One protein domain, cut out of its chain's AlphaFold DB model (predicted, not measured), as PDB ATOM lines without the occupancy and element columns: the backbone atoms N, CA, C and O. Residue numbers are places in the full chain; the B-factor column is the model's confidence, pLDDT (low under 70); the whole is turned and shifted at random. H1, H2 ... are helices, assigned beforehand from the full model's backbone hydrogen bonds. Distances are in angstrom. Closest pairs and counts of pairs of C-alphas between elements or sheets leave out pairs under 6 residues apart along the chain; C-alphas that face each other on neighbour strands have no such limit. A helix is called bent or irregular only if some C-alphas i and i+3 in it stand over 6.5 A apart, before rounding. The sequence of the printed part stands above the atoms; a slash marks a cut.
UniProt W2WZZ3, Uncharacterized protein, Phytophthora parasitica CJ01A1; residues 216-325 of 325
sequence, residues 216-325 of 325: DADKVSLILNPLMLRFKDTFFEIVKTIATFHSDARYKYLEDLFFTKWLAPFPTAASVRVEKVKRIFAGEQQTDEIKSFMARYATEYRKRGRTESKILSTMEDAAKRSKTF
ATOM      1  N   ASP A 216     148.428 121.110 131.704       85.31
ATOM      2  CA  ASP A 216     147.311 120.643 132.537       85.31
ATOM      3  C   ASP A 216     147.104 119.120 132.504       85.31
ATOM      4  O   ASP A 216     146.208 118.585 133.159       85.31
ATOM      5  N   ALA A 217     147.909 118.400 131.720       87.56
ATOM      6  CA  ALA A 217     147.755 116.964 131.548       87.56
ATOM      7  C   ALA A 217     148.333 116.162 132.724       87.56
ATOM      8  O   ALA A 217     149.311 116.548 133.372       87.56
ATOM      9  N   ASP A 218     147.739 114.989 132.954       90.06
ATOM     10  CA  ASP A 218     148.161 114.048 133.986       90.06
ATOM     11  C   ASP A 218     149.600 113.554 133.758       90.06
ATOM     12  O   ASP A 218     149.923 112.905 132.759       90.06
ATOM     13  N   LYS A 219     150.472 113.820 134.734       90.56
ATOM     14  CA  LYS A 219     151.894 113.463 134.661       90.56
ATOM     15  C   LYS A 219     152.128 111.959 134.785       90.56
ATOM     16  O   LYS A 219     153.142 111.467 134.290       90.56
ATOM     17  N   VAL A 220     151.198 111.202 135.375       91.50
ATOM     18  CA  VAL A 220     151.278 109.734 135.345       91.50
ATOM     19  C   VAL A 220     151.199 109.244 133.901       91.50
ATOM     20  O   VAL A 220     152.000 108.407 133.490       91.50
ATOM     21  N   SER A 221     150.278 109.798 133.118       91.62
ATOM     22  CA  SER A 221     150.096 109.446 131.713       91.62
ATOM     23  C   SER A 221     151.244 109.912 130.825       91.62
ATOM     24  O   SER A 221     151.664 109.146 129.968       91.62
ATOM     25  N   LEU A 222     151.784 111.112 131.053       92.62
ATOM     26  CA  LEU A 222     152.807 111.684 130.169       92.62
ATOM     27  C   LEU A 222     154.254 111.330 130.533       92.62
ATOM     28  O   LEU A 222     155.120 111.348 129.667       92.62
ATOM     29  N   ILE A 223     154.551 111.038 131.799       94.12
ATOM     30  CA  ILE A 223     155.926 110.785 132.252       94.12
ATOM     31  C   ILE A 223     156.096 109.342 132.714       94.12
ATOM     32  O   ILE A 223     156.988 108.634 132.243       94.12
ATOM     33  N   LEU A 224     155.243 108.885 133.634       93.88
ATOM     34  CA  LEU A 224     155.425 107.575 134.252       93.88
ATOM     35  C   LEU A 224     155.071 106.428 133.296       93.88
ATOM     36  O   LEU A 224     155.833 105.471 133.190       93.88
ATOM     37  N   ASN A 225     153.934 106.498 132.603       93.44
ATOM     38  CA  ASN A 225     153.482 105.412 131.733       93.44
ATOM     39  C   ASN A 225     154.449 105.133 130.561       93.44
ATOM     40  O   ASN A 225     154.745 103.956 130.354       93.44
ATOM     41  N   PRO A 226     155.005 106.135 129.846       94.81
ATOM     42  CA  PRO A 226     155.986 105.878 128.790       94.81
ATOM     43  C   PRO A 226     157.258 105.201 129.312       94.81
ATOM     44  O   PRO A 226     157.753 104.255 128.698       94.81
ATOM     45  N   LEU A 227     157.756 105.614 130.485       94.69
ATOM     46  CA  LEU A 227     158.881 104.944 131.148       94.69
ATOM     47  C   LEU A 227     158.537 103.497 131.516       94.69
ATOM     48  O   LEU A 227     159.308 102.582 131.237       94.69
ATOM     49  N   MET A 228     157.362 103.274 132.101       90.81
ATOM     50  CA  MET A 228     156.881 101.942 132.470       90.81
ATOM     51  C   MET A 228     156.701 101.024 131.263       90.81
ATOM     52  O   MET A 228     156.956  99.831 131.367       90.81
ATOM     53  N   LEU A 229     156.273 101.566 130.124       92.56
ATOM     54  CA  LEU A 229     156.140 100.811 128.886       92.56
ATOM     55  C   LEU A 229     157.511 100.410 128.331       92.56
ATOM     56  O   LEU A 229     157.695  99.264 127.921       92.56
ATOM     57  N   ARG A 230     158.477 101.337 128.354       92.81
ATOM     58  CA  ARG A 230     159.859 101.085 127.926       92.81
ATOM     59  C   ARG A 230     160.531  99.997 128.760       92.81
ATOM     60  O   ARG A 230     161.208  99.138 128.210       92.81
ATOM     61  N   PHE A 231     160.336 100.040 130.073       90.81
ATOM     62  CA  PHE A 231     160.985  99.156 131.043       90.81
ATOM     63  C   PHE A 231     160.020  98.094 131.602       90.81
ATOM     64  O   PHE A 231     160.151  97.646 132.739       90.81
ATOM     65  N   LYS A 232     159.016  97.687 130.814       89.62
ATOM     66  CA  LYS A 232     157.928  96.796 131.261       89.62
ATOM     67  C   LYS A 232     158.417  95.463 131.842       89.62
ATOM     68  O   LYS A 232     157.794  94.937 132.761       89.62
ATOM     69  N   ASP A 233     159.543  94.959 131.338       90.31
ATOM     70  CA  ASP A 233     160.120  93.669 131.729       90.31
ATOM     71  C   ASP A 233     161.042  93.786 132.963       90.31
ATOM     72  O   ASP A 233     161.524  92.783 133.478       90.31
ATOM     73  N   THR A 234     161.266  95.005 133.472       88.38
ATOM     74  CA  THR A 234     162.156  95.300 134.610       88.38
ATOM     75  C   THR A 234     161.458  96.102 135.715       88.38
ATOM     76  O   THR A 234     162.101  96.820 136.480       88.38
ATOM     77  N   PHE A 235     160.133  95.953 135.850       87.44
ATOM     78  CA  PHE A 235     159.312  96.680 136.830       87.44
ATOM     79  C   PHE A 235     159.895  96.692 138.255       87.44
ATOM     80  O   PHE A 235     159.945  97.739 138.900       87.44
ATOM     81  N   PHE A 236     160.353  95.546 138.758       86.69
ATOM     82  CA  PHE A 236     160.898  95.461 140.114       86.69
ATOM     83  C   PHE A 236     162.231  96.197 140.260       86.69
ATOM     84  O   PHE A 236     162.442  96.871 141.269       86.69
ATOM     85  N   GLU A 237     163.084  96.166 139.235       86.62
ATOM     86  CA  GLU A 237     164.345  96.914 139.223       86.62
ATOM     87  C   GLU A 237     164.108  98.428 139.143       86.62
ATOM     88  O   GLU A 237     164.805  99.192 139.812       86.62
ATOM     89  N   ILE A 238     163.071  98.881 138.424       89.56
ATOM     90  CA  ILE A 238     162.621 100.286 138.448       89.56
ATOM     91  C   ILE A 238     162.272 100.699 139.877       89.56
ATOM     92  O   ILE A 238     162.799 101.689 140.386       89.56
ATOM     93  N   VAL A 239     161.386  99.942 140.534       89.81
ATOM     94  CA  VAL A 239     160.923 100.274 141.888       89.81
ATOM     95  C   VAL A 239     162.086 100.243 142.874       89.81
ATOM     96  O   VAL A 239     162.214 101.150 143.694       89.81
ATOM     97  N   LYS A 240     162.972  99.253 142.767       88.25
ATOM     98  CA  LYS A 240     164.182  99.158 143.585       88.25
ATOM     99  C   LYS A 240     165.110 100.347 143.359       88.25
ATOM    100  O   LYS A 240     165.577 100.925 144.337       88.25
ATOM    101  N   THR A 241     165.337 100.763 142.114       87.19
ATOM    102  CA  THR A 241     166.151 101.943 141.768       87.19
ATOM    103  C   THR A 241     165.556 103.210 142.383       87.19
ATOM    104  O   THR A 241     166.240 103.934 143.104       87.19
ATOM    105  N   ILE A 242     164.255 103.439 142.197       89.81
ATOM    106  CA  ILE A 242     163.539 104.577 142.791       89.81
ATOM    107  C   ILE A 242     163.648 104.556 144.318       89.81
ATOM    108  O   ILE A 242     163.991 105.563 144.936       89.81
ATOM    109  N   ALA A 243     163.420 103.396 144.932       89.56
ATOM    110  CA  ALA A 243     163.514 103.223 146.373       89.56
ATOM    111  C   ALA A 243     164.927 103.505 146.906       89.56
ATOM    112  O   ALA A 243     165.081 104.132 147.955       89.56
ATOM    113  N   THR A 244     165.938 103.068 146.155       84.50
ATOM    114  CA  THR A 244     167.363 103.221 146.454       84.50
ATOM    115  C   THR A 244     167.801 104.684 146.434       84.50
ATOM    116  O   THR A 244     168.604 105.104 147.272       84.50
ATOM    117  N   PHE A 245     167.279 105.459 145.483       82.19
ATOM    118  CA  PHE A 245     167.654 106.852 145.249       82.19
ATOM    119  C   PHE A 245     166.583 107.853 145.698       82.19
ATOM    120  O   PHE A 245     166.652 109.018 145.330       82.19
ATOM    121  N   HIS A 246     165.639 107.444 146.551       86.06
ATOM    122  CA  HIS A 246     164.512 108.274 147.001       86.06
ATOM    123  C   HIS A 246     164.902 109.663 147.544       86.06
ATOM    124  O   HIS A 246     164.121 110.606 147.466       86.06
ATOM    125  N   SER A 247     166.091 109.808 148.132       81.06
ATOM    126  CA  SER A 247     166.563 111.105 148.637       81.06
ATOM    127  C   SER A 247     166.873 112.119 147.528       81.06
ATOM    128  O   SER A 247     166.910 113.314 147.804       81.06
ATOM    129  N   ASP A 248     167.110 111.665 146.298       82.69
ATOM    130  CA  ASP A 248     167.293 112.523 145.131       82.69
ATOM    131  C   ASP A 248     165.919 112.926 144.571       82.69
ATOM    132  O   ASP A 248     165.043 112.089 144.333       82.69
ATOM    133  N   ALA A 249     165.734 114.231 144.359       85.44
ATOM    134  CA  ALA A 249     164.464 114.822 143.946       85.44
ATOM    135  C   ALA A 249     163.897 114.206 142.656       85.44
ATOM    136  O   ALA A 249     162.680 114.133 142.496       85.44
ATOM    137  N   ARG A 250     164.757 113.724 141.751       88.69
ATOM    138  CA  ARG A 250     164.357 113.150 140.458       88.69
ATOM    139  C   ARG A 250     163.664 111.798 140.630       88.69
ATOM    140  O   ARG A 250     162.641 111.546 140.000       88.69
ATOM    141  N   TYR A 251     164.176 110.960 141.528       91.56
ATOM    142  CA  TYR A 251     163.600 109.646 141.835       91.56
ATOM    143  C   TYR A 251     162.423 109.781 142.788       91.56
ATOM    144  O   TYR A 251     161.427 109.082 142.624       91.56
ATOM    145  N   LYS A 252     162.492 110.732 143.729       93.75
ATOM    146  CA  LYS A 252     161.339 111.103 144.551       93.75
ATOM    147  C   LYS A 252     160.144 111.509 143.689       93.75
ATOM    148  O   LYS A 252     159.043 111.039 143.935       93.75
ATOM    149  N   TYR A 253     160.369 112.326 142.660       94.81
ATOM    150  CA  TYR A 253     159.323 112.719 141.719       94.81
ATOM    151  C   TYR A 253     158.661 111.503 141.051       94.81
ATOM    152  O   TYR A 253     157.436 111.412 141.028       94.81
ATOM    153  N   LEU A 254     159.443 110.526 140.575       95.44
ATOM    154  CA  LEU A 254     158.879 109.292 140.016       95.44
ATOM    155  C   LEU A 254     158.138 108.446 141.061       95.44
ATOM    156  O   LEU A 254     157.079 107.906 140.751       95.44
ATOM    157  N   GLU A 255     158.650 108.348 142.290       95.25
ATOM    158  CA  GLU A 255     157.945 107.688 143.396       95.25
ATOM    159  C   GLU A 255     156.574 108.324 143.650       95.25
ATOM    160  O   GLU A 255     155.566 107.619 143.736       95.25
ATOM    161  N   ASP A 256     156.522 109.653 143.710       94.19
ATOM    162  CA  ASP A 256     155.286 110.392 143.943       94.19
ATOM    163  C   ASP A 256     154.277 110.154 142.791       94.19
ATOM    164  O   ASP A 256     153.073 110.002 143.038       94.19
ATOM    165  N   LEU A 257     154.742 110.008 141.539       93.88
ATOM    166  CA  LEU A 257     153.895 109.602 140.404       93.88
ATOM    167  C   LEU A 257     153.387 108.158 140.530       93.88
ATOM    168  O   LEU A 257     152.215 107.898 140.246       93.88
ATOM    169  N   PHE A 258     154.218 107.215 140.984       91.81
ATOM    170  CA  PHE A 258     153.781 105.838 141.250       91.81
ATOM    171  C   PHE A 258     152.677 105.798 142.300       91.81
ATOM    172  O   PHE A 258     151.652 105.137 142.117       91.81
ATOM    173  N   PHE A 259     152.864 106.538 143.390       92.12
ATOM    174  CA  PHE A 259     151.877 106.613 144.456       92.12
ATOM    175  C   PHE A 259     150.590 107.263 143.959       92.12
ATOM    176  O   PHE A 259     149.510 106.743 144.232       92.12
ATOM    177  N   THR A 260     150.693 108.324 143.157       88.56
ATOM    178  CA  THR A 260     149.541 108.959 142.502       88.56
ATOM    179  C   THR A 260     148.769 107.958 141.644       88.56
ATOM    180  O   THR A 260     147.558 107.808 141.824       88.56
ATOM    181  N   LYS A 261     149.466 107.196 140.786       87.12
ATOM    182  CA  LYS A 261     148.872 106.149 139.940       87.12
ATOM    183  C   LYS A 261     148.132 105.090 140.755       87.12
ATOM    184  O   LYS A 261     147.057 104.654 140.363       87.12
ATOM    185  N   TRP A 262     148.702 104.648 141.874       86.38
ATOM    186  CA  TRP A 262     148.090 103.625 142.725       86.38
ATOM    187  C   TRP A 262     146.948 104.145 143.594       86.38
ATOM    188  O   TRP A 262     146.091 103.364 144.002       86.38
ATOM    189  N   LEU A 263     146.927 105.437 143.910       83.00
ATOM    190  CA  LEU A 263     145.869 106.028 144.720       83.00
ATOM    191  C   LEU A 263     144.634 106.391 143.874       83.00
ATOM    192  O   LEU A 263     143.523 106.232 144.373       83.00
ATOM    193  N   ALA A 264     144.785 106.835 142.622       75.88
ATOM    194  CA  ALA A 264     143.697 107.444 141.850       75.88
ATOM    195  C   ALA A 264     142.706 106.456 141.179       75.88
ATOM    196  O   ALA A 264     143.142 105.472 140.581       75.88
ATOM    197  N   PRO A 265     141.383 106.749 141.192       60.41
ATOM    198  CA  PRO A 265     140.706 107.753 142.020       60.41
ATOM    199  C   PRO A 265     140.535 107.234 143.458       60.41
ATOM    200  O   PRO A 265     139.968 106.162 143.660       60.41
ATOM    201  N   PHE A 266     141.025 107.978 144.455       53.53
ATOM    202  CA  PHE A 266     140.868 107.631 145.876       53.53
ATOM    203  C   PHE A 266     139.615 108.290 146.463       53.53
ATOM    204  O   PHE A 266     139.443 109.482 146.196       53.53
ATOM    205  N   PRO A 267     138.785 107.565 147.242       52.81
ATOM    206  CA  PRO A 267     138.803 106.148 147.571       52.81
ATOM    207  C   PRO A 267     137.767 105.451 146.689       52.81
ATOM    208  O   PRO A 267     136.569 105.448 146.965       52.81
ATOM    209  N   THR A 268     138.211 104.828 145.611       59.94
ATOM    210  CA  THR A 268     137.343 103.921 144.857       59.94
ATOM    211  C   THR A 268     137.840 102.495 145.034       59.94
ATOM    212  O   THR A 268     138.946 102.255 145.523       59.94
ATOM    213  N   ALA A 269     137.047 101.512 144.602       55.28
ATOM    214  CA  ALA A 269     137.517 100.130 144.487       55.28
ATOM    215  C   ALA A 269     138.791 100.000 143.616       55.28
ATOM    216  O   ALA A 269     139.481  98.983 143.702       55.28
ATOM    217  N   ALA A 270     139.117 101.020 142.809       52.81
ATOM    218  CA  ALA A 270     140.319 101.079 141.987       52.81
ATOM    219  C   ALA A 270     141.584 101.528 142.748       52.81
ATOM    220  O   ALA A 270     142.684 101.235 142.280       52.81
ATOM    221  N   SER A 271     141.470 102.153 143.929       69.12
ATOM    222  CA  SER A 271     142.641 102.472 144.755       69.12
ATOM    223  C   SER A 271     143.348 101.199 145.215       69.12
ATOM    224  O   SER A 271     142.755 100.301 145.824       69.12
ATOM    225  N   VAL A 272     144.647 101.115 144.955       77.50
ATOM    226  CA  VAL A 272     145.447  99.938 145.285       77.50
ATOM    227  C   VAL A 272     145.724  99.930 146.786       77.50
ATOM    228  O   VAL A 272     146.559 100.666 147.293       77.50
ATOM    229  N   ARG A 273     145.022  99.083 147.540       82.56
ATOM    230  CA  ARG A 273     145.255  98.952 148.988       82.56
ATOM    231  C   ARG A 273     146.697  98.540 149.286       82.56
ATOM    232  O   ARG A 273     147.299  97.784 148.520       82.56
ATOM    233  N   VAL A 274     147.211  98.951 150.445       84.19
ATOM    234  CA  VAL A 274     148.566  98.606 150.914       84.19
ATOM    235  C   VAL A 274     148.808  97.092 150.867       84.19
ATOM    236  O   VAL A 274     149.881  96.649 150.471       84.19
ATOM    237  N   GLU A 275     147.804  96.279 151.197       84.12
ATOM    238  CA  GLU A 275     147.863  94.815 151.148       84.12
ATOM    239  C   GLU A 275     148.018  94.289 149.718       84.12
ATOM    240  O   GLU A 275     148.754  93.330 149.494       84.12
ATOM    241  N   LYS A 276     147.353  94.920 148.740       84.50
ATOM    242  CA  LYS A 276     147.486  94.557 147.325       84.50
ATOM    243  C   LYS A 276     148.884  94.895 146.823       84.50
ATOM    244  O   LYS A 276     149.494  94.045 146.184       84.50
ATOM    245  N   VAL A 277     149.424  96.063 147.181       83.56
ATOM    246  CA  VAL A 277     150.818  96.398 146.852       83.56
ATOM    247  C   VAL A 277     151.778  95.402 147.509       83.56
ATOM    248  O   VAL A 277     152.654  94.880 146.837       83.56
ATOM    249  N   LYS A 278     151.583  95.037 148.786       84.31
ATOM    250  CA  LYS A 278     152.439  94.043 149.463       84.31
ATOM    251  C   LYS A 278     152.457  92.695 148.738       84.31
ATOM    252  O   LYS A 278     153.508  92.073 148.661       84.31
ATOM    253  N   ARG A 279     151.318  92.263 148.185       85.75
ATOM    254  CA  ARG A 279     151.229  91.029 147.387       85.75
ATOM    255  C   ARG A 279     152.012  91.110 146.078       85.75
ATOM    256  O   ARG A 279     152.592  90.102 145.701       85.75
ATOM    257  N   ILE A 280     152.069  92.277 145.428       84.81
ATOM    258  CA  ILE A 280     152.868  92.480 144.203       84.81
ATOM    259  C   ILE A 280     154.348  92.166 144.467       84.81
ATOM    260  O   ILE A 280     154.991  91.550 143.629       84.81
ATOM    261  N   PHE A 281     154.868  92.523 145.645       83.38
ATOM    262  CA  PHE A 281     156.273  92.304 146.008       83.38
ATOM    263  C   PHE A 281     156.521  91.012 146.809       83.38
ATOM    264  O   PHE A 281     157.652  90.759 147.211       83.38
ATOM    265  N   ALA A 282     155.505  90.183 147.079       78.75
ATOM    266  CA  ALA A 282     155.630  89.059 148.017       78.75
ATOM    267  C   ALA A 282     156.618  87.960 147.572       78.75
ATOM    268  O   ALA A 282     157.139  87.251 148.429       78.75
ATOM    269  N   GLY A 283     156.870  87.827 146.265       70.19
ATOM    270  CA  GLY A 283     157.841  86.882 145.693       70.19
ATOM    271  C   GLY A 283     159.231  87.469 145.434       70.19
ATOM    272  O   GLY A 283     160.137  86.728 145.069       70.19
ATOM    273  N   GLU A 284     159.407  88.776 145.629       72.12
ATOM    274  CA  GLU A 284     160.673  89.464 145.382       72.12
ATOM    275  C   GLU A 284     161.570  89.459 146.615       72.12
ATOM    276  O   GLU A 284     161.104  89.346 147.755       72.12
ATOM    277  N   GLN A 285     162.875  89.641 146.395       64.19
ATOM    278  CA  GLN A 285     163.819  89.842 147.487       64.19
ATOM    279  C   GLN A 285     163.371  91.089 148.259       64.19
ATOM    280  O   GLN A 285     163.460  92.206 147.761       64.19
ATOM    281  N   GLN A 286     162.824  90.895 149.461       72.62
ATOM    282  CA  GLN A 286     162.336  91.961 150.340       72.62
ATOM    283  C   GLN A 286     163.523  92.754 150.897       72.62
ATOM    284  O   GLN A 286     163.853  92.666 152.084       72.62
ATOM    285  N   THR A 287     164.207  93.489 150.023       82.81
ATOM    286  CA  THR A 287     165.328  94.341 150.395       82.81
ATOM    287  C   THR A 287     164.834  95.480 151.277       82.81
ATOM    288  O   THR A 287     163.641  95.813 151.307       82.81
ATOM    289  N   ASP A 288     165.746  96.090 152.022       85.12
ATOM    290  CA  ASP A 288     165.383  97.181 152.921       85.12
ATOM    291  C   ASP A 288     164.895  98.414 152.149       85.12
ATOM    292  O   ASP A 288     164.013  99.132 152.625       85.12
ATOM    293  N   GLU A 289     165.362  98.610 150.913       84.69
ATOM    294  CA  GLU A 289     164.869  99.644 150.004       84.69
ATOM    295  C   GLU A 289     163.400  99.410 149.641       84.69
ATOM    296  O   GLU A 289     162.585 100.322 149.797       84.69
ATOM    297  N   ILE A 290     163.035  98.189 149.229       86.44
ATOM    298  CA  ILE A 290     161.648  97.848 148.874       86.44
ATOM    299  C   ILE A 290     160.740  97.972 150.103       86.44
ATOM    300  O   ILE A 290     159.680  98.593 150.025       86.44
ATOM    301  N   LYS A 291     161.164  97.476 151.275       88.62
ATOM    302  CA  LYS A 291     160.410  97.661 152.530       88.62
ATOM    303  C   LYS A 291     160.196  99.143 152.850       88.62
ATOM    304  O   LYS A 291     159.095  99.539 153.234       88.62
ATOM    305  N   SER A 292     161.233  99.962 152.680       89.56
ATOM    306  CA  SER A 292     161.184 101.404 152.929       89.56
ATOM    307  C   SER A 292     160.239 102.118 151.956       89.56
ATOM    308  O   SER A 292     159.412 102.925 152.380       89.56
ATOM    309  N   PHE A 293     160.278 101.767 150.669       91.12
ATOM    310  CA  PHE A 293     159.335 102.250 149.655       91.12
ATOM    311  C   PHE A 293     157.885 101.910 150.018       91.12
ATOM    312  O   PHE A 293     157.015 102.782 150.034       91.12
ATOM    313  N   MET A 294     157.633 100.665 150.428       90.75
ATOM    314  CA  MET A 294     156.317 100.220 150.886       90.75
ATOM    315  C   MET A 294     155.834 100.969 152.133       90.75
ATOM    316  O   MET A 294     154.646 101.287 152.250       90.75
ATOM    317  N   ALA A 295     156.735 101.276 153.067       91.75
ATOM    318  CA  ALA A 295     156.415 102.065 154.252       91.75
ATOM    319  C   ALA A 295     156.037 103.515 153.897       91.75
ATOM    320  O   ALA A 295     155.081 104.058 154.468       91.75
ATOM    321  N   ARG A 296     156.728 104.127 152.925       94.31
ATOM    322  CA  ARG A 296     156.381 105.457 152.396       94.31
ATOM    323  C   ARG A 296     155.027 105.442 151.693       94.31
ATOM    324  O   ARG A 296     154.178 106.263 152.038       94.31
ATOM    325  N   TYR A 297     154.753 104.443 150.852       92.50
ATOM    326  CA  TYR A 297     153.435 104.290 150.230       92.50
ATOM    327  C   TYR A 297     152.316 104.158 151.269       92.50
ATOM    328  O   TYR A 297     151.309 104.860 151.214       92.50
ATOM    329  N   ALA A 298     152.500 103.295 152.274       89.75
ATOM    330  CA  ALA A 298     151.522 103.117 153.344       89.75
ATOM    331  C   ALA A 298     151.307 104.403 154.162       89.75
ATOM    332  O   ALA A 298     150.234 104.617 154.729       89.75
ATOM    333  N   THR A 299     152.325 105.254 154.262       92.56
ATOM    334  CA  THR A 299     152.212 106.567 154.900       92.56
ATOM    335  C   THR A 299     151.353 107.505 154.057       92.56
ATOM    336  O   THR A 299     150.408 108.086 154.592       92.56
ATOM    337  N   GLU A 300     151.603 107.590 152.751       89.81
ATOM    338  CA  GLU A 300     150.812 108.421 151.836       89.81
ATOM    339  C   GLU A 300     149.360 107.947 151.708       89.81
ATOM    340  O   GLU A 300     148.437 108.756 151.797       89.81
ATOM    341  N   TYR A 301     149.128 106.633 151.642       86.00
ATOM    342  CA  TYR A 301     147.787 106.043 151.658       86.00
ATOM    343  C   TYR A 301     146.988 106.479 152.899       86.00
ATOM    344  O   TYR A 301     145.842 106.922 152.797       86.00
ATOM    345  N   ARG A 302     147.604 106.416 154.092       86.56
ATOM    346  CA  ARG A 302     146.962 106.865 155.341       86.56
ATOM    347  C   ARG A 302     146.711 108.368 155.349       86.56
ATOM    348  O   ARG A 302     145.648 108.792 155.798       86.56
ATOM    349  N   LYS A 303     147.674 109.175 154.891       86.94
ATOM    350  CA  LYS A 303     147.519 110.635 154.807       86.94
ATOM    351  C   LYS A 303     146.338 111.003 153.913       86.94
ATOM    352  O   LYS A 303     145.484 111.769 154.349       86.94
ATOM    353  N   ARG A 304     146.246 110.411 152.717       81.75
ATOM    354  CA  ARG A 304     145.162 110.684 151.764       81.75
ATOM    355  C   ARG A 304     143.790 110.333 152.340       81.75
ATOM    356  O   ARG A 304     142.894 111.169 152.282       81.75
ATOM    357  N   GLY A 305     143.671 109.173 152.993       78.38
ATOM    358  CA  GLY A 305     142.440 108.769 153.683       78.38
ATOM    359  C   GLY A 305     141.992 109.737 154.782       78.38
ATOM    360  O   GLY A 305     140.809 110.058 154.874       78.38
ATOM    361  N   ARG A 306     142.924 110.266 155.588       81.00
ATOM    362  CA  ARG A 306     142.590 111.279 156.609       81.00
ATOM    363  C   ARG A 306     142.116 112.590 155.988       81.00
ATOM    364  O   ARG A 306     141.154 113.175 156.478       81.00
ATOM    365  N   THR A 307     142.795 113.057 154.940       79.19
ATOM    366  CA  THR A 307     142.434 114.303 154.247       79.19
ATOM    367  C   THR A 307     141.013 114.232 153.713       79.19
ATOM    368  O   THR A 307     140.239 115.162 153.899       79.19
ATOM    369  N   GLU A 308     140.650 113.116 153.099       73.19
ATOM    370  CA  GLU A 308     139.318 112.951 152.543       73.19
ATOM    371  C   GLU A 308     138.233 112.809 153.611       73.19
ATOM    372  O   GLU A 308     137.208 113.478 153.528       73.19
ATOM    373  N   SER A 309     138.487 112.022 154.662       78.00
ATOM    374  CA  SER A 309     137.577 111.928 155.808       78.00
ATOM    375  C   SER A 309     137.268 113.311 156.396       78.00
ATOM    376  O   SER A 309     136.114 113.592 156.715       78.00
ATOM    377  N   LYS A 310     138.267 114.203 156.458       81.81
ATOM    378  CA  LYS A 310     138.093 115.596 156.894       81.81
ATOM    379  C   LYS A 310     137.259 116.434 155.913       81.81
ATOM    380  O   LYS A 310     136.491 117.294 156.342       81.81
ATOM    381  N   ILE A 311     137.414 116.223 154.605       78.88
ATOM    382  CA  ILE A 311     136.614 116.917 153.582       78.88
ATOM    383  C   ILE A 311     135.148 116.492 153.698       78.88
ATOM    384  O   ILE A 311     134.280 117.356 153.801       78.88
ATOM    385  N   LEU A 312     134.885 115.184 153.763       78.19
ATOM    386  CA  LEU A 312     133.536 114.632 153.895       78.19
ATOM    387  C   LEU A 312     132.832 115.152 155.153       78.19
ATOM    388  O   LEU A 312     131.721 115.663 155.048       78.19
ATOM    389  N   SER A 313     133.501 115.137 156.312       82.25
ATOM    390  CA  SER A 313     132.912 115.668 157.548       82.25
ATOM    391  C   SER A 313     132.570 117.159 157.435       82.25
ATOM    392  O   SER A 313     131.514 117.595 157.882       82.25
ATOM    393  N   THR A 314     133.431 117.948 156.783       88.62
ATOM    394  CA  THR A 314     133.196 119.387 156.571       88.62
ATOM    395  C   THR A 314     132.000 119.634 155.647       88.62
ATOM    396  O   THR A 314     131.199 120.536 155.895       88.62
ATOM    397  N   MET A 315     131.857 118.832 154.588       81.25
ATOM    398  CA  MET A 315     130.727 118.916 153.661       81.25
ATOM    399  C   MET A 315     129.407 118.518 154.331       81.25
ATOM    400  O   MET A 315     128.400 119.200 154.145       81.25
ATOM    401  N   GLU A 316     129.408 117.457 155.141       86.81
ATOM    402  CA  GLU A 316     128.236 117.033 155.914       86.81
ATOM    403  C   GLU A 316     127.786 118.111 156.908       86.81
ATOM    404  O   GLU A 316     126.592 118.405 157.006       86.81
ATOM    405  N   ASP A 317     128.727 118.744 157.610       89.06
ATOM    406  CA  ASP A 317     128.428 119.837 158.535       89.06
ATOM    407  C   ASP A 317     127.869 121.068 157.810       89.06
ATOM    408  O   ASP A 317     126.920 121.692 158.292       89.06
ATOM    409  N   ALA A 318     128.407 121.407 156.633       83.56
ATOM    410  CA  ALA A 318     127.885 122.489 155.799       83.56
ATOM    411  C   ALA A 318     126.455 122.196 155.308       83.56
ATOM    412  O   ALA A 318     125.585 123.063 155.395       83.56
ATOM    413  N   ALA A 319     126.188 120.961 154.872       81.38
ATOM    414  CA  ALA A 319     124.866 120.528 154.422       81.38
ATOM    415  C   ALA A 319     123.826 120.492 155.557       81.38
ATOM    416  O   ALA A 319     122.647 120.768 155.333       81.38
ATOM    417  N   LYS A 320     124.236 120.171 156.792       88.25
ATOM    418  CA  LYS A 320     123.358 120.278 157.970       88.25
ATOM    419  C   LYS A 320     122.998 121.736 158.254       88.25
ATOM    420  O   LYS A 320     121.822 122.044 158.435       88.25
ATOM    421  N   ARG A 321     123.980 122.645 158.222       86.19
ATOM    422  CA  ARG A 321     123.748 124.084 158.436       86.19
ATOM    423  C   ARG A 321     122.807 124.680 157.390       86.19
ATOM    424  O   ARG A 321     121.921 125.436 157.761       86.19
ATOM    425  N   SER A 322     122.937 124.300 156.118       78.19
ATOM    426  CA  SER A 322     122.070 124.819 155.049       78.19
ATOM    427  C   SER A 322     120.617 124.335 155.126       78.19
ATOM    428  O   SER A 322     119.760 124.947 154.511       78.19
ATOM    429  N   LYS A 323     120.328 123.242 155.844       76.00
ATOM    430  CA  LYS A 323     118.958 122.735 156.065       76.00
ATOM    431  C   LYS A 323     118.254 123.361 157.274       76.00
ATOM    432  O   LYS A 323     117.104 123.028 157.532       76.00
ATOM    433  N   THR A 324     118.958 124.190 158.046       70.44
ATOM    434  CA  THR A 324     118.436 124.806 159.281       70.44
ATOM    435  C   THR A 324     118.039 126.280 159.077       70.44
ATOM    436  O   THR A 324     117.611 126.927 160.028       70.44
ATOM    437  N   PHE A 325     118.176 126.795 157.849       48.28
ATOM    438  CA  PHE A 325     117.698 128.100 157.376       48.28
ATOM    439  C   PHE A 325     116.581 127.887 156.353       48.28
ATOM    440  O   PHE A 325     115.680 128.750 156.302       48.28
TER     441      PHE A 325
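What this domain is: This is residues 216 to 325 of the 325 residues of an uncharacterized protein of Phytophthora parasitica CJ01A1 (UniProt W2WZZ3). One long helix, H5, has its first part built into a small head with four shorter helices, while residues 309 to 325 stick out from the head as an arm. In the head, H3 lies between H5 and H1, H2 crosses at the end where H5 begins, and H4 folds back on H5. The printed part has 110 residues with five named helices, H1 to H5 in order, and no named strand: all helix, loose, radius of gyration of the C-alphas 17.3 A, elongated with spans of 60 by 31 by 26 A.

How they stand to each other: H5, residues 288 to 322, and H4, residues 274 to 280, form a helical hairpin, opposite ways at a steep tilt of 35.4 degrees, only just past shallow; the closest C-alphas, Val 274 and Ala 298, are 5.9 A apart. H2, residues 232 to 244, touches H5 with residues 239 to 244 alone, about perpendicular at 87 degrees, closest C-alphas Ala 243 and Glu 289, 5.3 A. H3, residues 249 to 263, only just touches H5, with 3 pairs of C-alphas within 8 A, closest Phe 259 and Tyr 297, 6.4 A. H3 touches H2 at a steep tilt of 59 degrees, closest C-alphas Tyr 251 and Ile 242, 5.2 A. H1, residues 219 to 230, touches H3 about perpendicular at 82 degrees, closest C-alphas Val 220 and Leu 257, 5.7 A, and is apart from H5. Every O i to N i+4 pair is within hydrogen-bond range in H3, H4 and H5; in H1 5 of 8 are, in H2 7 of 9.

Where its parts are: H5 measures 51.4 A from C-alpha 288 at (165.383, 97.181, 152.921) to C-alpha 322 at (122.070, 124.819, 155.049). H3 measures 20.6 A, H2 19.0 A, H1 16.2 A from C-alpha 219 at (151.894, 113.463, 134.661), and H4 10.1 A. H2 is irregular: C-alphas 233 and 236 are 8.6 A apart.

The domain as a whole: The C-alphas farthest apart, Gln 285 and Phe 325, are 60.7 A apart. The printed part has no cut and no long link. Confidence is low, under 70, at residues 265 to 271, 285 and 325.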